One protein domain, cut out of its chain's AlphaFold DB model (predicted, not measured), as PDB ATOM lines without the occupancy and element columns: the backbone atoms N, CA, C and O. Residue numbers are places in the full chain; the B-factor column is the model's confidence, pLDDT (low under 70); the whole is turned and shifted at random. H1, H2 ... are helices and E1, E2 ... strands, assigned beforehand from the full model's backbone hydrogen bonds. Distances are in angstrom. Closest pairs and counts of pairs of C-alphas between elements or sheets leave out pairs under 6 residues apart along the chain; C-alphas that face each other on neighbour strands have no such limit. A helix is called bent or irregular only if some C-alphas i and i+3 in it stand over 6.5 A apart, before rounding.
ATOM      1  N   THR A 149      25.950  51.798  20.734       90.38
ATOM      2  CA  THR A 149      24.997  52.909  20.836       90.38
ATOM      3  C   THR A 149      23.951  52.554  21.888       90.38
ATOM      4  O   THR A 149      23.848  51.395  22.289       90.38
ATOM      5  N   PHE A 150      23.146  53.522  22.323       88.50
ATOM      6  CA  PHE A 150      21.948  53.198  23.095       88.50
ATOM      7  C   PHE A 150      20.991  52.353  22.259       88.50
ATOM      8  O   PHE A 150      20.848  52.587  21.054       88.50
ATOM      9  N   ALA A 151      20.329  51.397  22.903       91.56
ATOM     10  CA  ALA A 151      19.074  50.891  22.384       91.56
ATOM     11  C   ALA A 151      18.013  51.988  22.485       91.56
ATOM     12  O   ALA A 151      18.052  52.847  23.375       91.56
ATOM     13  N   THR A 152      17.054  51.945  21.575       91.06
ATOM     14  CA  THR A 152      15.919  52.857  21.560       91.06
ATOM     15  C   THR A 152      14.617  52.082  21.693       91.06
ATOM     16  O   THR A 152      14.518  50.916  21.307       91.06
ATOM     17  N   LYS A 153      13.617  52.729  22.283       91.06
ATOM     18  CA  LYS A 153      12.243  52.239  22.375       91.06
ATOM     19  C   LYS A 153      11.285  53.338  21.942       91.06
ATOM     20  O   LYS A 153      11.630  54.514  21.988       91.06
ATOM     21  N   ILE A 154      10.088  52.937  21.539       91.19
ATOM     22  CA  ILE A 154       8.993  53.865  21.272       91.19
ATOM     23  C   ILE A 154       8.241  54.089  22.584       91.19
ATOM     24  O   ILE A 154       7.866  53.115  23.240       91.19
ATOM     25  N   ASP A 155       8.080  55.344  22.990       88.06
ATOM     26  CA  ASP A 155       7.284  55.704  24.164       88.06
ATOM     27  C   ASP A 155       5.770  55.685  23.875       88.06
ATOM     28  O   ASP A 155       5.322  55.384  22.767       88.06
ATOM     29  N   GLU A 156       4.962  55.987  24.893       88.31
ATOM     30  CA  GLU A 156       3.497  56.024  24.771       88.31
ATOM     31  C   GLU A 156       3.003  57.098  23.783       88.31
ATOM     32  O   GLU A 156       1.894  56.989  23.256       88.31
ATOM     33  N   GLU A 157       3.827  58.108  23.491       91.12
ATOM     34  CA  GLU A 157       3.539  59.197  22.556       91.12
ATOM     35  C   GLU A 157       4.017  58.897  21.124       91.12
ATOM     36  O   GLU A 157       3.777  59.687  20.206       91.12
ATOM     37  N   GLY A 158       4.663  57.749  20.897       90.31
ATOM     38  CA  GLY A 158       5.192  57.353  19.595       90.31
ATOM     39  C   GLY A 158       6.583  57.913  19.277       90.31
ATOM     40  O   GLY A 158       7.024  57.798  18.130       90.31
ATOM     41  N   GLN A 159       7.276  58.513  20.245       90.56
ATOM     42  CA  GLN A 159       8.619  59.060  20.069       90.56
ATOM     43  C   GLN A 159       9.690  58.004  20.343       90.56
ATOM     44  O   GLN A 159       9.570  57.168  21.238       90.56
ATOM     45  N   GLU A 160      10.774  58.055  19.570       89.81
ATOM     46  CA  GLU A 160      11.942  57.212  19.796       89.81
ATOM     47  C   GLU A 160      12.795  57.801  20.927       89.81
ATOM     48  O   GLU A 160      13.415  58.856  20.782       89.81
ATOM     49  N   ILE A 161      12.833  57.100  22.056       87.69
ATOM     50  CA  ILE A 161      13.594  57.483  23.246       87.69
ATOM     51  C   ILE A 161      14.646  56.426  23.577       87.69
ATOM     52  O   ILE A 161      14.563  55.274  23.152       87.69
ATOM     53  N   ARG A 162      15.651  56.801  24.374       88.25
ATOM     54  CA  ARG A 162      16.648  55.848  24.885       88.25
ATOM     55  C   ARG A 162      15.964  54.781  25.739       88.25
ATOM     56  O   ARG A 162      15.124  55.104  26.581       88.25
ATOM     57  N   ASN A 163      16.362  53.524  25.571       88.94
ATOM     58  CA  ASN A 163      15.920  52.444  26.446       88.94
ATOM     59  C   ASN A 163      16.741  52.427  27.743       88.94
ATOM     60  O   ASN A 163      17.546  51.529  27.982       88.94
ATOM     61  N   CYS A 164      16.560  53.473  28.548       86.62
ATOM     62  CA  CYS A 164      17.116  53.576  29.888       86.62
ATOM     63  C   CYS A 164      16.001  53.990  30.847       86.62
ATOM     64  O   CYS A 164      15.123  54.782  30.492       86.62
ATOM     65  N   ALA A 165      16.008  53.416  32.039       83.06
ATOM     66  CA  ALA A 165      15.083  53.726  33.113       83.06
ATOM     67  C   ALA A 165      15.906  54.034  34.358       83.06
ATOM     68  O   ALA A 165      16.764  53.243  34.728       83.06
ATOM     69  N   TYR A 166      15.641  55.168  34.999       78.50
ATOM     70  CA  TYR A 166      16.280  55.557  36.254       78.50
ATOM     71  C   TYR A 166      15.211  55.546  37.344       78.50
ATOM     72  O   TYR A 166      14.112  56.061  37.141       78.50
ATOM     73  N   GLY A 167      15.517  54.916  38.470       67.62
ATOM     74  CA  GLY A 167      14.687  54.889  39.667       67.62
ATOM     75  C   GLY A 167      15.143  55.916  40.704       67.62
ATOM     76  O   GLY A 167      16.266  56.418  40.670       67.62
ATOM     77  N   ASP A 168      14.275  56.168  41.682       56.56
ATOM     78  CA  ASP A 168      14.407  57.256  42.664       56.56
ATOM     79  C   ASP A 168      15.638  57.158  43.593       56.56
ATOM     80  O   ASP A 168      15.993  58.126  44.262       56.56
ATOM     81  N   ALA A 169      16.307  56.001  43.647       58.75
ATOM     82  CA  ALA A 169      17.431  55.724  44.548       58.75
ATOM     83  C   ALA A 169      18.811  55.703  43.857       58.75
ATOM     84  O   ALA A 169      19.741  55.078  44.366       58.75
ATOM     85  N   GLY A 170      18.952  56.334  42.684       60.56
ATOM     86  CA  GLY A 170      20.187  56.247  41.886       60.56
ATOM     87  C   GLY A 170      20.402  54.857  41.278       60.56
ATOM     88  O   GLY A 170      21.523  54.487  40.946       60.56
ATOM     89  N   GLY A 171      19.319  54.086  41.175       70.06
ATOM     90  CA  GLY A 171      19.264  52.813  40.475       70.06
ATOM     91  C   GLY A 171      18.584  52.949  39.114       70.06
ATOM     92  O   GLY A 171      18.089  54.016  38.770       70.06
ATOM     93  N   GLY A 172      18.532  51.878  38.338       79.94
ATOM     94  CA  GLY A 172      17.932  51.839  37.017       79.94
ATOM     95  C   GLY A 172      18.468  50.701  36.155       79.94
ATOM     96  O   GLY A 172      19.116  49.776  36.643       79.94
ATOM     97  N   GLU A 173      18.262  50.836  34.857       86.19
ATOM     98  CA  GLU A 173      18.849  50.007  33.813       86.19
ATOM     99  C   GLU A 173      19.042  50.836  32.545       86.19
ATOM    100  O   GLU A 173      18.342  51.827  32.321       86.19
ATOM    101  N   CYS A 174      19.989  50.446  31.699       87.69
ATOM    102  CA  CYS A 174      20.213  51.133  30.432       87.69
ATOM    103  C   CYS A 174      20.778  50.166  29.408       87.69
ATOM    104  O   CYS A 174      21.795  49.518  29.647       87.69
ATOM    105  N   GLU A 175      20.105  50.035  28.271       91.38
ATOM    106  CA  GLU A 175      20.482  49.064  27.254       91.38
ATOM    107  C   GLU A 175      21.402  49.683  26.193       91.38
ATOM    108  O   GLU A 175      21.109  50.714  25.580       91.38
ATOM    109  N   PHE A 176      22.517  48.999  25.943       91.81
ATOM    110  CA  PHE A 176      23.495  49.319  24.912       91.81
ATOM    111  C   PHE A 176      23.503  48.217  23.855       91.81
ATOM    112  O   PHE A 176      23.629  47.035  24.176       91.81
ATOM    113  N   ILE A 177      23.453  48.593  22.582       94.44
ATOM    114  CA  ILE A 177      23.535  47.669  21.447       94.44
ATOM    115  C   ILE A 177      24.825  47.895  20.674       94.44
ATOM    116  O   ILE A 177      25.252  49.029  20.452       94.44
ATOM    117  N   PHE A 178      25.461  46.816  20.233       95.00
ATOM    118  CA  PHE A 178      26.603  46.911  19.339       95.00
ATOM    119  C   PHE A 178      26.133  47.145  17.901       95.00
ATOM    120  O   PHE A 178      25.270  46.435  17.387       95.00
ATOM    121  N   LYS A 179      26.786  48.081  17.201       94.56
ATOM    122  CA  LYS A 179      26.554  48.393  15.777       94.56
ATOM    123  C   LYS A 179      26.672  47.150  14.885       94.56
ATOM    124  O   LYS A 179      26.067  47.088  13.818       94.56
ATOM    125  N   LYS A 180      27.488  46.178  15.303       95.56
ATOM    126  CA  LYS A 180      27.586  44.827  14.737       95.56
ATOM    127  C   LYS A 180      27.812  43.828  15.873       95.56
ATOM    128  O   LYS A 180      28.585  44.158  16.771       95.56
ATOM    129  N   PRO A 181      27.243  42.608  15.811       96.44
ATOM    130  CA  PRO A 181      27.487  41.599  16.830       96.44
ATOM    131  C   PRO A 181      28.979  41.321  17.029       96.44
ATOM    132  O   PRO A 181      29.727  41.128  16.064       96.44
ATOM    133  N   VAL A 182      29.410  41.290  18.286       96.69
ATOM    134  CA  VAL A 182      30.812  41.107  18.664       96.69
ATOM    135  C   VAL A 182      31.057  39.645  18.999       96.69
ATOM    136  O   VAL A 182      30.424  39.086  19.891       96.69
ATOM    137  N   LYS A 183      32.000  39.018  18.293       96.75
ATOM    138  CA  LYS A 183      32.419  37.645  18.583       96.75
ATOM    139  C   LYS A 183      33.362  37.605  19.773       96.75
ATOM    140  O   LYS A 183      34.390  38.279  19.752       96.75
ATOM    141  N   ALA A 184      33.045  36.767  20.753       96.69
ATOM    142  CA  ALA A 184      33.866  36.573  21.938       96.69
ATOM    143  C   ALA A 184      33.916  35.100  22.337       96.69
ATOM    144  O   ALA A 184      32.895  34.414  22.355       96.69
ATOM    145  N   LYS A 185      35.108  34.628  22.706       97.25
ATOM    146  CA  LYS A 185      35.277  33.332  23.369       97.25
ATOM    147  C   LYS A 185      35.303  33.525  24.872       97.25
ATOM    148  O   LYS A 185      35.896  34.484  25.367       97.25
ATOM    149  N   GLY A 186      34.689  32.608  25.596       96.62
ATOM    150  CA  GLY A 186      34.645  32.678  27.043       96.62
ATOM    151  C   GLY A 186      34.089  31.418  27.673       96.62
ATOM    152  O   GLY A 186      33.904  30.394  27.016       96.62
ATOM    153  N   ILE A 187      33.839  31.519  28.967       97.12
ATOM    154  CA  ILE A 187      33.247  30.476  29.783       97.12
ATOM    155  C   ILE A 187      31.819  30.899  30.095       97.12
ATOM    156  O   ILE A 187      31.614  31.951  30.696       97.12
ATOM    157  N   LEU A 188      30.854  30.085  29.675       95.00
ATOM    158  CA  LEU A 188      29.468  30.160  30.120       95.00
ATOM    159  C   LEU A 188      29.284  29.177  31.274       95.00
ATOM    160  O   LEU A 188      29.505  27.977  31.100       95.00
ATOM    161  N   THR A 189      28.844  29.672  32.422       93.06
ATOM    162  CA  THR A 189      28.542  28.854  33.596       93.06
ATOM    163  C   THR A 189      27.054  28.927  33.896       93.06
ATOM    164  O   THR A 189      26.510  30.011  34.076       93.06
ATOM    165  N   PHE A 190      26.402  27.772  33.969       90.38
ATOM    166  CA  PHE A 190      25.059  27.625  34.517       90.38
ATOM    167  C   PHE A 190      25.187  27.384  36.015       90.38
ATOM    168  O   PHE A 190      25.780  26.384  36.418       90.38
ATOM    169  N   ASN A 191      24.662  28.293  36.827       85.88
ATOM    170  CA  ASN A 191      24.720  28.219  38.280       85.88
ATOM    171  C   ASN A 191      23.353  27.829  38.839       85.88
ATOM    172  O   ASN A 191      22.319  28.160  38.262       85.88
ATOM    173  N   ALA A 192      23.386  27.097  39.945       82.06
ATOM    174  CA  ALA A 192      22.260  26.717  40.776       82.06
ATOM    175  C   ALA A 192      22.688  26.907  42.245       82.06
ATOM    176  O   ALA A 192      23.189  25.974  42.881       82.06
ATOM    177  N   ASP A 193      22.594  28.141  42.740       75.00
ATOM    178  CA  ASP A 193      23.043  28.551  44.069       75.00
ATOM    179  C   ASP A 193      21.865  28.601  45.053       75.00
ATOM    180  O   ASP A 193      20.900  29.338  44.870       75.00
ATOM    181  N   PHE A 194      21.956  27.794  46.111       71.00
ATOM    182  CA  PHE A 194      20.957  27.692  47.179       71.00
ATOM    183  C   PHE A 194      21.480  28.240  48.515       71.00
ATOM    184  O   PHE A 194      20.984  27.869  49.578       71.00
ATOM    185  N   SER A 195      22.536  29.052  48.501       63.00
ATOM    186  CA  SER A 195      23.093  29.661  49.715       63.00
ATOM    187  C   SER A 195      22.464  31.018  50.051       63.00
ATOM    188  O   SER A 195      22.504  31.451  51.208       63.00
ATOM    189  N   LEU A 196      21.845  31.673  49.066       54.28
ATOM    190  CA  LEU A 196      21.224  32.987  49.202       54.28
ATOM    191  C   LEU A 196      19.709  32.832  49.393       54.28
ATOM    192  O   LEU A 196      19.091  32.146  48.587       54.28
ATOM    193  N   PRO A 197      19.101  33.414  50.443       49.72
ATOM    194  CA  PRO A 197      17.655  33.347  50.625       49.72
ATOM    195  C   PRO A 197      16.928  34.053  49.468       49.72
ATOM    196  O   PRO A 197      17.436  35.057  48.961       49.72
ATOM    197  N   PRO A 198      15.744  33.569  49.051       46.47
ATOM    198  CA  PRO A 198      14.889  34.291  48.140       46.47
ATOM    199  C   PRO A 198      14.207  35.347  49.000       46.47
ATOM    200  O   PRO A 198      13.172  35.087  49.612       46.47
ATOM    201  N   ASN A 199      14.853  36.496  49.183       36.44
ATOM    202  CA  ASN A 199      14.207  37.567  49.924       36.44
ATOM    203  C   ASN A 199      12.888  37.872  49.218       36.44
ATOM    204  O   ASN A 199      12.849  37.978  47.998       36.44
ATOM    205  N   GLU A 200      11.817  37.930  50.004       35.16
ATOM    206  CA  GLU A 200      10.475  38.286  49.573       35.16
ATOM    207  C   GLU A 200      10.521  39.388  48.511       35.16
ATOM    208  O   GLU A 200      11.218  40.388  48.693       35.16
ATOM    209  N   VAL A 201       9.785  39.161  47.418       38.81
ATOM    210  CA  VAL A 201       9.536  40.073  46.293       38.81
ATOM    211  C   VAL A 201       9.598  41.531  46.763       38.81
ATOM    212  O   VAL A 201       8.619  42.047  47.305       38.81
ATOM    213  N   GLY A 202      10.753  42.192  46.632       40.00
ATOM    214  CA  GLY A 202      10.891  43.509  47.257       40.00
ATOM    215  C   GLY A 202      12.238  44.220  47.217       40.00
ATOM    216  O   GLY A 202      12.224  45.445  47.164       40.00
ATOM    217  N   ALA A 203      13.397  43.547  47.224       35.56
ATOM    218  CA  ALA A 203      14.665  44.306  47.170       35.56
ATOM    219  C   ALA A 203      15.926  43.569  46.689       35.56
ATOM    220  O   ALA A 203      16.882  44.241  46.293       35.56
ATOM    221  N   CYS A 204      15.981  42.232  46.772       52.56
ATOM    222  CA  CYS A 204      17.221  41.463  46.570       52.56
ATOM    223  C   CYS A 204      16.958  40.088  45.920       52.56
ATOM    224  O   CYS A 204      17.404  39.067  46.448       52.56
ATOM    225  N   ASP A 205      16.200  40.037  44.823       50.72
ATOM    226  CA  ASP A 205      15.904  38.781  44.123       50.72
ATOM    227  C   ASP A 205      17.165  38.251  43.417       50.72
ATOM    228  O   ASP A 205      17.430  38.571  42.258       50.72
ATOM    229  N   TYR A 206      17.964  37.432  44.105       50.78
ATOM    230  CA  TYR A 206      18.963  36.602  43.438       50.78
ATOM    231  C   TYR A 206      18.279  35.323  42.964       50.78
ATOM    232  O   TYR A 206      17.853  34.512  43.793       50.78
ATOM    233  N   PRO A 207      18.143  35.108  41.645       55.88
ATOM    234  CA  PRO A 207      17.569  33.871  41.162       55.88
ATOM    235  C   PRO A 207      18.485  32.722  41.586       55.88
ATOM    236  O   PRO A 207      19.697  32.766  41.383       55.88
ATOM    237  N   ALA A 208      17.901  31.664  42.155       65.50
ATOM    238  CA  ALA A 208      18.655  30.464  42.515       65.50
ATOM    239  C   ALA A 208      19.365  29.854  41.293       65.50
ATOM    240  O   ALA A 208      20.348  29.142  41.451       65.50
ATOM    241  N   TYR A 209      18.891  30.148  40.076       75.25
ATOM    242  CA  TYR A 209      19.494  29.717  38.822       75.25
ATOM    243  C   TYR A 209      19.800  30.903  37.923       75.25
ATOM    244  O   TYR A 209      18.933  31.728  37.656       75.25
ATOM    245  N   PHE A 210      21.036  30.980  37.448       79.06
ATOM    246  CA  PHE A 210      21.481  32.068  36.588       79.06
ATOM    247  C   PHE A 210      22.692  31.656  35.766       79.06
ATOM    248  O   PHE A 210      23.481  30.782  36.149       79.06
ATOM    249  N   SER A 211      22.839  32.272  34.598       86.00
ATOM    250  CA  SER A 211      24.024  32.106  33.760       86.00
ATOM    251  C   SER A 211      25.033  33.188  34.082       86.00
ATOM    252  O   SER A 211      24.652  34.327  34.315       86.00
ATOM    253  N   THR A 212      26.316  32.870  34.007       89.56
ATOM    254  CA  THR A 212      27.370  33.884  33.950       89.56
ATOM    255  C   THR A 212      28.261  33.637  32.753       89.56
ATOM    256  O   THR A 212      28.533  32.491  32.393       89.56
ATOM    257  N   PHE A 213      28.716  34.714  32.123       93.19
ATOM    258  CA  PHE A 213      29.694  34.648  31.048       93.19
ATOM    259  C   PHE A 213      30.953  35.419  31.400       93.19
ATOM    260  O   PHE A 213      30.895  36.567  31.836       93.19
ATOM    261  N   LYS A 214      32.103  34.788  31.171       94.75
ATOM    262  CA  LYS A 214      33.409  35.394  31.403       94.75
ATOM    263  C   LYS A 214      34.314  35.206  30.201       94.75
ATOM    264  O   LYS A 214      34.537  34.084  29.755       94.75
ATOM    265  N   THR A 215      34.881  36.291  29.702       94.25
ATOM    266  CA  THR A 215      35.827  36.306  28.590       94.25
ATOM    267  C   THR A 215      37.180  36.861  29.025       94.25
ATOM    268  O   THR A 215      37.300  37.621  29.984       94.25
ATOM    269  N   GLN A 216      38.229  36.445  28.319       92.25
ATOM    270  CA  GLN A 216      39.571  37.011  28.460       92.25
ATOM    271  C   GLN A 216      39.818  38.178  27.493       92.25
ATOM    272  O   GLN A 216      40.893  38.777  27.530       92.25
ATOM    273  N   ASP A 217      38.855  38.497  26.622       92.12
ATOM    274  CA  ASP A 217      38.937  39.655  25.739       92.12
ATOM    275  C   ASP A 217      38.853  40.945  26.565       92.12
ATOM    276  O   ASP A 217      37.786  41.298  27.066       92.12
ATOM    277  N   SER A 218      39.979  41.653  26.714       87.38
ATOM    278  CA  SER A 218      40.051  42.873  27.535       87.38
ATOM    279  C   SER A 218      39.121  43.980  27.044       87.38
ATOM    280  O   SER A 218      38.710  44.825  27.834       87.38
ATOM    281  N   ARG A 219      38.727  43.954  25.765       89.94
ATOM    282  CA  ARG A 219      37.766  44.906  25.187       89.94
ATOM    283  C   ARG A 219      36.359  44.727  25.754       89.94
ATOM    284  O   ARG A 219      35.535  45.630  25.653       89.94
ATOM    285  N   LEU A 220      36.073  43.566  26.335       90.19
ATOM    286  CA  LEU A 220      34.762  43.169  26.838       90.19
ATOM    287  C   LEU A 220      34.766  42.980  28.359       90.19
ATOM    288  O   LEU A 220      33.906  42.277  28.886       90.19
ATOM    289  N   GLU A 221      35.709  43.611  29.067       87.38
ATOM    290  CA  GLU A 221      35.816  43.550  30.531       87.38
ATOM    291  C   GLU A 221      34.472  43.857  31.209       87.38
ATOM    292  O   GLU A 221      34.047  43.135  32.109       87.38
ATOM    293  N   PHE A 222      33.738  44.852  30.702       83.75
ATOM    294  CA  PHE A 222      32.434  45.254  31.231       83.75
ATOM    295  C   PHE A 222      31.348  44.177  31.140       83.75
ATOM    296  O   PHE A 222      30.382  44.234  31.896       83.75
ATOM    297  N   ILE A 223      31.511  43.160  30.292       87.31
ATOM    298  CA  ILE A 223      30.548  42.061  30.108       87.31
ATOM    299  C   ILE A 223      30.769  40.936  31.126       87.31
ATOM    300  O   ILE A 223      29.840  40.180  31.410       87.31
ATOM    301  N   ASN A 224      31.973  40.825  31.697       88.69
ATOM    302  CA  ASN A 224      32.343  39.712  32.572       88.69
ATOM    303  C   ASN A 224      31.397  39.558  33.761       88.69
ATOM    304  O   ASN A 224      31.032  40.540  34.397       88.69
ATOM    305  N   ASP A 225      31.032  38.313  34.053       85.31
ATOM    306  CA  ASP A 225      30.077  37.920  35.093       85.31
ATOM    307  C   ASP A 225      28.627  38.373  34.805       85.31
ATOM    308  O   ASP A 225      27.754  38.282  35.662       85.31
ATOM    309  N   GLY A 226      28.349  38.810  33.571       86.19
ATOM    310  CA  GLY A 226      27.005  39.126  33.092       86.19
ATOM    311  C   GLY A 226      26.155  37.894  32.788       86.19
ATOM    312  O   GLY A 226      26.662  36.838  32.391       86.19
ATOM    313  N   HIS A 227      24.842  38.056  32.931       88.31
ATOM    314  CA  HIS A 227      23.842  37.045  32.628       88.31
ATOM    315  C   HIS A 227      23.555  36.988  31.130       88.31
ATOM    316  O   HIS A 227      22.924  37.893  30.586       88.31
ATOM    317  N   ILE A 228      23.974  35.917  30.451       88.62
ATOM    318  CA  ILE A 228      23.559  35.708  29.059       88.62
ATOM    319  C   ILE A 228      22.059  35.426  29.020       88.62
ATOM    320  O   ILE A 228      21.579  34.492  29.660       88.62
ATOM    321  N   VAL A 229      21.335  36.230  28.242       85.44
ATOM    322  CA  VAL A 229      19.900  36.057  28.002       85.44
ATOM    323  C   VAL A 229      19.705  34.897  27.031       85.44
ATOM    324  O   VAL A 229      20.128  34.954  25.874       85.44
ATOM    325  N   LEU A 230      19.076  33.828  27.515       84.88
ATOM    326  CA  LEU A 230      18.888  32.572  26.786       84.88
ATOM    327  C   LEU A 230      17.409  32.260  26.533       84.88
ATOM    328  O   LEU A 230      17.078  31.120  26.242       84.88
ATOM    329  N   ASP A 231      16.537  33.267  26.551       75.75
ATOM    330  CA  ASP A 231      15.071  33.122  26.569       75.75
ATOM    331  C   ASP A 231      14.455  32.491  25.303       75.75
ATOM    332  O   ASP A 231      13.286  32.118  25.283       75.75
ATOM    333  N   GLY A 232      15.229  32.348  24.225       80.00
ATOM    334  CA  GLY A 232      14.759  31.760  22.973       80.00
ATOM    335  C   GLY A 232      14.854  30.232  22.935       80.00
ATOM    336  O   GLY A 232      15.919  29.665  23.181       80.00
ATOM    337  N   ARG A 233      13.800  29.562  22.446       80.75
ATOM    338  CA  ARG A 233      13.738  28.091  22.280       80.75
ATOM    339  C   ARG A 233      14.934  27.473  21.539       80.75
ATOM    340  O   ARG A 233      15.373  26.377  21.872       80.75
ATOM    341  N   LYS A 234      15.518  28.196  20.577       85.50
ATOM    342  CA  LYS A 234      16.730  27.765  19.850       85.50
ATOM    343  C   LYS A 234      17.927  27.493  20.774       85.50
ATOM    344  O   LYS A 234      18.787  26.677  20.444       85.50
ATOM    345  N   TYR A 235      18.012  28.195  21.904       86.81
ATOM    346  CA  TYR A 235      19.070  28.017  22.892       86.81
ATOM    347  C   TYR A 235      18.796  26.790  23.758       86.81
ATOM    348  O   TYR A 235      19.712  25.990  23.953       86.81
ATOM    349  N   TYR A 236      17.540  26.580  24.167       83.75
ATOM    350  CA  TYR A 236      17.106  25.380  24.884       83.75
ATOM    351  C   TYR A 236      17.495  24.105  24.138       83.75
ATOM    352  O   TYR A 236      18.227  23.271  24.678       83.75
ATOM    353  N   ASP A 237      17.055  23.984  22.880       82.69
ATOM    354  CA  ASP A 237      17.245  22.776  22.072       82.69
ATOM    355  C   ASP A 237      18.729  22.400  21.956       82.69
ATOM    356  O   ASP A 237      19.090  21.221  21.923       82.69
ATOM    357  N   LYS A 238      19.600  23.416  21.955       85.25
ATOM    358  CA  LYS A 238      21.051  23.268  21.880       85.25
ATOM    359  C   LYS A 238      21.699  22.944  23.226       85.25
ATOM    360  O   LYS A 238      22.581  22.091  23.283       85.25
ATOM    361  N   LEU A 239      21.316  23.636  24.299       87.12
ATOM    362  CA  LEU A 239      22.029  23.605  25.584       87.12
ATOM    363  C   LEU A 239      21.512  22.502  26.514       87.12
ATOM    364  O   LEU A 239      22.303  21.851  27.197       87.12
ATOM    365  N   ALA A 240      20.214  22.204  26.500       84.75
ATOM    366  CA  ALA A 240      19.619  21.210  27.397       84.75
ATOM    367  C   ALA A 240      20.128  19.781  27.166       84.75
ATOM    368  O   ALA A 240      20.197  18.966  28.095       84.75
ATOM    369  N   GLN A 241      20.521  19.461  25.935       85.44
ATOM    370  CA  GLN A 241      21.133  18.170  25.619       85.44
ATOM    371  C   GLN A 241      22.527  18.028  26.241       85.44
ATOM    372  O   GLN A 241      22.941  16.920  26.577       85.44
ATOM    373  N   LEU A 242      23.228  19.146  26.437       90.00
ATOM    374  CA  LEU A 242      24.594  19.185  26.954       90.00
ATOM    375  C   LEU A 242      24.635  19.201  28.482       90.00
ATOM    376  O   LEU A 242      25.647  18.805  29.072       90.00
ATOM    377  N   LEU A 243      23.556  19.661  29.120       89.69
ATOM    378  CA  LEU A 243      23.464  19.770  30.571       89.69
ATOM    379  C   LEU A 243      23.330  18.400  31.242       89.69
ATOM    380  O   LEU A 243      22.564  17.540  30.778       89.69
ATOM    381  N   PRO A 244      24.050  18.181  32.357       90.44
ATOM    382  CA  PRO A 244      23.972  16.936  33.096       90.44
ATOM    383  C   PRO A 244      22.572  16.745  33.685       90.44
ATOM    384  O   PRO A 244      21.858  17.698  34.001       90.44
ATOM    385  N   LYS A 245      22.179  15.477  33.845       86.94
ATOM    386  CA  LYS A 245      20.844  15.115  34.335       86.94
ATOM    387  C   LYS A 245      20.519  15.765  35.683       86.94
ATOM    388  O   LYS A 245      19.421  16.271  35.830       86.94
ATOM    389  N   TRP A 246      21.474  15.812  36.612       87.12
ATOM    390  CA  TRP A 246      21.259  16.402  37.935       87.12
ATOM    391  C   TRP A 246      20.833  17.875  37.867       87.12
ATOM    392  O   TRP A 246      19.918  18.273  38.577       87.12
ATOM    393  N   TYR A 247      21.436  18.664  36.975       86.69
ATOM    394  CA  TYR A 247      21.094  20.076  36.810       86.69
ATOM    395  C   TYR A 247      19.674  20.208  36.248       86.69
ATOM    396  O   TYR A 247      18.856  20.959  36.770       86.69
ATOM    397  N   LYS A 248      19.339  19.372  35.255       81.44
ATOM    398  CA  LYS A 248      17.981  19.261  34.693       81.44
ATOM    399  C   LYS A 248      16.946  18.685  35.657       81.44
ATOM    400  O   LYS A 248      15.752  18.805  35.423       81.44
ATOM    401  N   ASP A 249      17.384  18.030  36.721       78.56
ATOM    402  CA  ASP A 249      16.501  17.585  37.790       78.56
ATOM    403  C   ASP A 249      16.258  18.701  38.827       78.56
ATOM    404  O   ASP A 249      15.497  18.483  39.773       78.56
ATOM    405  N   GLY A 250      16.858  19.885  38.636       77.88
ATOM    406  CA  GLY A 250      16.772  21.030  39.540       77.88
ATOM    407  C   GLY A 250      17.729  20.932  40.728       77.88
ATOM    408  O   GLY A 250      17.467  21.522  41.770       77.88
ATOM    409  N   LEU A 251      18.825  20.177  40.627       83.12
ATOM    410  CA  LEU A 251      19.814  20.101  41.704       83.12
ATOM    411  C   LEU A 251      20.835  21.250  41.620       83.12
ATOM    412  O   LEU A 251      21.107  21.784  40.547       83.12
ATOM    413  N   GLY A 252      21.389  21.618  42.774       83.19
ATOM    414  CA  GLY A 252      22.321  22.728  42.966       83.19
ATOM    415  C   GLY A 252      23.743  22.420  42.511       83.19
ATOM    416  O   GLY A 252      24.152  21.254  42.469       83.19
ATOM    417  N   GLY A 253      24.506  23.468  42.212       87.06
ATOM    418  CA  GLY A 253      25.890  23.402  41.749       87.06
ATOM    419  C   GLY A 253      26.139  24.268  40.520       87.06
ATOM    420  O   GLY A 253      25.355  25.157  40.199       87.06
ATOM    421  N   SER A 254      27.230  24.004  39.802       91.75
ATOM    422  CA  SER A 254      27.543  24.707  38.552       91.75
ATOM    423  C   SER A 254      27.973  23.778  37.420       91.75
ATOM    424  O   SER A 254      28.560  22.714  37.640       91.75
ATOM    425  N   VAL A 255      27.669  24.192  36.189       93.88
ATOM    426  CA  VAL A 255      28.059  23.512  34.948       93.88
ATOM    427  C   VAL A 255      28.698  24.530  34.013       93.88
ATOM    428  O   VAL A 255      28.046  25.490  33.607       93.88
ATOM    429  N   GLY A 256      29.968  24.325  33.667       95.12
ATOM    430  CA  GLY A 256      30.724  25.236  32.808       95.12
ATOM    431  C   GLY A 256      30.886  24.727  31.377       95.12
ATOM    432  O   GLY A 256      31.054  23.529  31.141       95.12
ATOM    433  N   TYR A 257      30.924  25.647  30.419       95.88
ATOM    434  CA  TYR A 257      31.231  25.379  29.016       95.88
ATOM    435  C   TYR A 257      32.166  26.448  28.458       95.88
ATOM    436  O   TYR A 257      31.950  27.638  28.673       95.88
ATOM    437  N   GLU A 258      33.161  26.035  27.678       97.31
ATOM    438  CA  GLU A 258      33.835  26.936  26.746       97.31
ATOM    439  C   GLU A 258      32.900  27.193  25.566       97.31
ATOM    440  O   GLU A 258      32.418  26.256  24.914       97.31
ATOM    441  N   VAL A 259      32.635  28.467  25.300       96.62
ATOM    442  CA  VAL A 259      31.709  28.904  24.258       96.62
ATOM    443  C   VAL A 259      32.308  30.030  23.425       96.62
ATOM    444  O   VAL A 259      33.124  30.821  23.898       96.62
ATOM    445  N   GLU A 260      31.859  30.121  22.182       97.44
ATOM    446  CA  GLU A 260      31.972  31.309  21.344       97.44
ATOM    447  C   GLU A 260      30.577  31.927  21.201       97.44
ATOM    448  O   GLU A 260      29.628  31.244  20.815       97.44
ATOM    449  N   VAL A 261      30.436  33.205  21.536       95.94
ATOM    450  CA  VAL A 261      29.168  33.946  21.481       95.94
ATOM    451  C   VAL A 261      29.269  35.111  20.506       95.94
ATOM    452  O   VAL A 261      30.331  35.713  20.352       95.94
ATOM    453  N   GLU A 262      28.153  35.438  19.861       96.88
ATOM    454  CA  GLU A 262      27.966  36.681  19.111       96.88
ATOM    455  C   GLU A 262      27.094  37.615  19.951       96.88
ATOM    456  O   GLU A 262      25.884  37.416  20.060       96.88
ATOM    457  N   ILE A 263      27.722  38.603  20.586       96.25
ATOM    458  CA  ILE A 263      27.083  39.522  21.530       96.25
ATOM    459  C   ILE A 263      26.454  40.676  20.755       96.25
ATOM    460  O   ILE A 263      27.147  41.394  20.034       96.25
ATOM    461  N   ALA A 264      25.147  40.848  20.914       96.06
ATOM    462  CA  ALA A 264      24.355  41.886  20.264       96.06
ATOM    463  C   ALA A 264      24.273  43.166  21.101       96.06
ATOM    464  O   ALA A 264      24.277  44.260  20.549       96.06
ATOM    465  N   GLY A 265      24.212  43.030  22.424       94.44
ATOM    466  CA  GLY A 265      24.021  44.152  23.331       94.44
ATOM    467  C   GLY A 265      24.160  43.739  24.785       94.44
ATOM    468  O   GLY A 265      24.262  42.548  25.096       94.44
ATOM    469  N   ILE A 266      24.211  44.730  25.665       92.88
ATOM    470  CA  ILE A 266      24.334  44.561  27.109       92.88
ATOM    471  C   ILE A 266      23.414  45.567  27.786       92.88
ATOM    472  O   ILE A 266      23.389  46.735  27.409       92.88
ATOM    473  N   MET A 267      22.720  45.123  28.822       91.06
ATOM    474  CA  MET A 267      21.903  45.965  29.682       91.06
ATOM    475  C   MET A 267      22.393  45.827  31.124       91.06
ATOM    476  O   MET A 267      21.986  44.884  31.811       91.06
ATOM    477  N   PRO A 268      23.327  46.676  31.583       88.12
ATOM    478  CA  PRO A 268      23.580  46.844  33.006       88.12
ATOM    479  C   PRO A 268      22.333  47.348  33.734       88.12
ATOM    480  O   PRO A 268      21.525  48.094  33.177       88.12
ATOM    481  N   TRP A 269      22.204  46.932  34.987       83.25
ATOM    482  CA  TRP A 269      21.115  47.325  35.868       83.25
ATOM    483  C   TRP A 269      21.582  47.337  37.322       83.25
ATOM    484  O   TRP A 269      22.428  46.541  37.737       83.25
ATOM    485  N   VAL A 270      21.018  48.252  38.101       78.62
ATOM    486  CA  VAL A 270      21.253  48.423  39.537       78.62
ATOM    487  C   VAL A 270      19.938  48.887  40.134       78.62
ATOM    488  O   VAL A 270      19.587  50.040  39.984       78.62
ATOM    489  N   PHE A 271      19.183  48.036  40.811       70.12
ATOM    490  CA  PHE A 271      17.927  48.445  41.456       70.12
ATOM    491  C   PHE A 271      18.101  48.725  42.951       70.12
ATOM    492  O   PHE A 271      17.323  49.473  43.537       70.12
ATOM    493  N   SER A 272      19.129  48.146  43.575       67.19
ATOM    494  CA  SER A 272      19.451  48.361  44.987       67.19
ATOM    495  C   SER A 272      20.922  48.039  45.271       67.19
ATOM    496  O   SER A 272      21.617  47.460  44.435       67.19
ATOM    497  N   ALA A 273      21.389  48.334  46.491       62.69
ATOM    498  CA  ALA A 273      22.719  47.935  46.971       62.69
ATOM    499  C   ALA A 273      22.968  46.412  46.929       62.69
ATOM    500  O   ALA A 273      24.108  45.963  47.040       62.69
ATOM    501  N   CYS A 274      21.909  45.615  46.790       59.34
ATOM    502  CA  CYS A 274      21.950  44.158  46.757       59.34
ATOM    503  C   CYS A 274      21.359  43.586  45.460       59.34
ATOM    504  O   CYS A 274      21.146  42.383  45.371       59.34
ATOM    505  N   ALA A 275      21.062  44.429  44.474       69.19
ATOM    506  CA  ALA A 275      20.479  44.025  43.207       69.19
ATOM    507  C   ALA A 275      21.160  44.827  42.103       69.19
ATOM    508  O   ALA A 275      20.677  45.879  41.690       69.19
ATOM    509  N   ALA A 276      22.297  44.312  41.648       75.06
ATOM    510  CA  ALA A 276      23.050  44.848  40.530       75.06
ATOM    511  C   ALA A 276      23.525  43.707  39.637       75.06
ATOM    512  O   ALA A 276      23.883  42.625  40.114       75.06
ATOM    513  N   GLY A 277      23.564  43.962  38.340       80.62
ATOM    514  CA  GLY A 277      23.995  42.983  37.368       80.62
ATOM    515  C   GLY A 277      24.005  43.556  35.969       80.62
ATOM    516  O   GLY A 277      23.984  44.765  35.745       80.62
ATOM    517  N   LYS A 278      24.087  42.655  35.002       86.69
ATOM    518  CA  LYS A 278      24.023  43.006  33.590       86.69
ATOM    519  C   LYS A 278      23.530  41.832  32.784       86.69
ATOM    520  O   LYS A 278      23.998  40.709  32.970       86.69
ATOM    521  N   TYR A 279      22.607  42.107  31.884       89.38
ATOM    522  CA  TYR A 279      22.145  41.154  30.894       89.38
ATOM    523  C   TYR A 279      22.979  41.281  29.631       89.38
ATOM    524  O   TYR A 279      23.322  42.381  29.214       89.38
ATOM    525  N   VAL A 280      23.326  40.151  29.033       92.44
ATOM    526  CA  VAL A 280      24.123  40.064  27.813       92.44
ATOM    527  C   VAL A 280      23.256  39.414  26.751       92.44
ATOM    528  O   VAL A 280      22.985  38.210  26.791       92.44
ATOM    529  N   THR A 281      22.810  40.216  25.796       93.06
ATOM    530  CA  THR A 281      21.993  39.756  24.678       93.06
ATOM    531  C   THR A 281      22.906  39.194  23.601       93.06
ATOM    532  O   THR A 281      23.865  39.842  23.174       93.06
ATOM    533  N   ILE A 282      22.603  37.988  23.129       93.94
ATOM    534  CA  ILE A 282      23.361  37.312  22.074       93.94
ATOM    535  C   ILE A 282      22.479  37.021  20.857       93.94
ATOM    536  O   ILE A 282      21.283  36.746  20.980       93.94
ATOM    537  N   THR A 283      23.076  37.024  19.667       94.31
ATOM    538  CA  THR A 283      22.427  36.528  18.441       94.31
ATOM    539  C   THR A 283      22.679  35.040  18.233       94.31
ATOM    540  O   THR A 283      21.821  34.329  17.691       94.31
ATOM    541  N   ASN A 284      23.847  34.564  18.670       93.88
ATOM    542  CA  ASN A 284      24.316  33.203  18.464       93.88
ATOM    543  C   ASN A 284      25.249  32.750  19.596       93.88
ATOM    544  O   ASN A 284      25.952  33.550  20.212       93.88
ATOM    545  N   ILE A 285      25.286  31.439  19.819       93.81
ATOM    546  CA  ILE A 285      26.199  30.768  20.743       93.81
ATOM    547  C   ILE A 285      26.650  29.452  20.131       93.81
ATOM    548  O   ILE A 285      25.837  28.685  19.613       93.81
ATOM    549  N   LYS A 286      27.938  29.147  20.218       94.69
ATOM    550  CA  LYS A 286      28.544  27.873  19.844       94.69
ATOM    551  C   LYS A 286      29.253  27.300  21.064       94.69
ATOM    552  O   LYS A 286      30.109  27.953  21.641       94.69
ATOM    553  N   VAL A 287      28.897  26.076  21.442       94.69
ATOM    554  CA  VAL A 287      29.586  25.353  22.515       94.69
ATOM    555  C   VAL A 287      30.782  24.632  21.912       94.69
ATOM    556  O   VAL A 287      30.610  23.848  20.980       94.69
ATOM    557  N   GLU A 288      31.974  24.919  22.422       95.19
ATOM    558  CA  GLU A 288      33.219  24.289  21.977       95.19
ATOM    559  C   GLU A 288      33.515  23.048  22.816       95.19
ATOM    560  O   GLU A 288      33.810  21.977  22.286       95.19
ATOM    561  N   LYS A 289      33.415  23.182  24.141       94.38
ATOM    562  CA  LYS A 289      33.797  22.122  25.071       94.38
ATOM    563  C   LYS A 289      33.057  22.247  26.396       94.38
ATOM    564  O   LYS A 289      32.857  23.341  26.914       94.38
ATOM    565  N   LYS A 290      32.700  21.103  26.978       94.88
ATOM    566  CA  LYS A 290      32.205  21.013  28.354       94.88
ATOM    567  C   LYS A 290      33.370  21.082  29.352       94.88
ATOM    568  O   LYS A 290      34.363  20.368  29.196       94.88
ATOM    569  N   LEU A 291      33.243  21.933  30.364       94.31
ATOM    570  CA  LEU A 291      34.163  22.011  31.500       94.31
ATOM    571  C   LEU A 291      33.717  21.065  32.621       94.31
ATOM    572  O   LEU A 291      32.715  20.362  32.507       94.31
ATOM    573  N   GLN A 292      34.493  21.005  33.700       88.88
ATOM    574  CA  GLN A 292      34.152  20.172  34.846       88.88
ATOM    575  C   GLN A 292      32.871  20.675  35.531       88.88
ATOM    576  O   GLN A 292      32.733  21.866  35.809       88.88
ATOM    577  N   ASP A 293      31.961  19.743  35.812       90.88
ATOM    578  CA  ASP A 293      30.763  19.988  36.617       90.88
ATOM    579  C   ASP A 293      31.152  20.079  38.095       90.88
ATOM    580  O   ASP A 293      31.937  19.258  38.579       90.88
ATOM    581  N   ASN A 294      30.539  21.004  38.828       91.88
ATOM    582  CA  ASN A 294      30.689  21.126  40.277       91.88
ATOM    583  C   ASN A 294      29.307  21.030  40.937       91.88
ATOM    584  O   ASN A 294      28.745  22.054  41.331       91.88
ATOM    585  N   PRO A 295      28.702  19.831  40.996       91.31
ATOM    586  CA  PRO A 295      27.434  19.662  41.681       91.31
ATOM    587  C   PRO A 295      27.593  19.845  43.190       91.31
ATOM    588  O   PRO A 295      28.618  19.472  43.766       91.31
ATOM    589  N   ASN A 296      26.539  20.335  43.836       87.75
ATOM    590  CA  ASN A 296      26.502  20.468  45.286       87.75
ATOM    591  C   ASN A 296      26.637  19.107  45.982       87.75
ATOM    592  O   ASN A 296      26.194  18.064  45.495       87.75
TER     593      ASN A 296
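AT A GLANCE: This is residues 149 to 296 of the 420 residues of an uncharacterized protein of Helicobacter bilis ATCC 43879 (UniProt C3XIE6). One twisted sheet is folded into an arch: the long strand E8, with a bend at residue 259, makes both legs, E5 crosses the crown and follows the leg that begins at residue 253 of E8, E9 follows the leg that ends at residue 272 and crosses the crown to end at residue 290, and the short strands E6 and E7 lie between the legs. H1 and H2 lie over opposite faces of this sheet, H3 grazes it, and the small E1 and E2 hairpin makes one end of the domain, beyond the E3 and E4 hairpin. The printed part has 148 residues, with nine named strands and three named helices in the order E1 E2 E3 E4 E5 E6 H1 E7 H2 H3 E8 E9, and its class is mostly strand. The sheet of E3 to E9 is branched and mixed. The whole is compact, with a radius of gyration of the C-alphas of 16.6 A and spans of 48 by 39 by 30 A.

HOW THE PARTS SIT: E1, residues 152 to 154, and E2, residues 160 to 162, form an antiparallel hairpin, with N 153 and O 161 within hydrogen-bond range at 2.9 A. E2 runs on into E3, residues 164 to 166, at 57 degrees. E3 and E4, residues 172 to 174, form a hairpin, with N 165 and O 173 at 2.8 A. E5, residues 176 to 192, bends by 134 degrees at residue 179 and forms a hairpin with E6, residues 209 to 215, where N 189 and O 212 are 2.8 A apart. H1, residues 218 to 223, is irregular, with C-alphas 219 and 222 8.1 A apart. The closest C-alphas of E6 and E7, residues 227 to 229, are those of Thr 212 and His 227, 4.9 A apart. E8, residues 253 to 272, has E4 and E5 on one side, with N 172 and O 270 at 2.7 A and N 184 and O 261 at 2.9 A. On its other side is E9, residues 275 to 290, its hairpin partner, with N 262 and O 284 at 2.9 A. E7 is parallel to E9, with N 227 and O 278 at 2.8 A. H1 has a height over the sheet of 7.8 A; its Ile 223 and Val 280 of E9 have C-alphas 7.1 A apart. On the opposite face H2, residues 233 to 239, is only just over E9, with three C-alphas falling on it. H3, residues 245 to 248, only grazes the sheet with residues 246 to 247. Of the O i to N i+4 pairs, H1 has 0 of 2 within range, beside 2 of 3 O i to N i+3 pairs, H2 has 2 of 3, and H3 is too short for one.

IN THESE COORDINATES: E1 begins at C-alpha 152, (15.919, 52.857, 21.560). E5 measures 27.6 A, E6 20.4 A and E8 26.0 A. E9, 29.8 A long, ends at C-alpha 290, (32.205, 21.013, 28.354).

THE WHOLE: The C-alphas farthest apart, of Glu 157 and Gln 292, are 51.1 A apart. The printed part has no cut; the link from E5 to E6, 16 residues, is long. The pLDDT is under 70 at residues 167 to 170, 195 to 208 and 272 to 275.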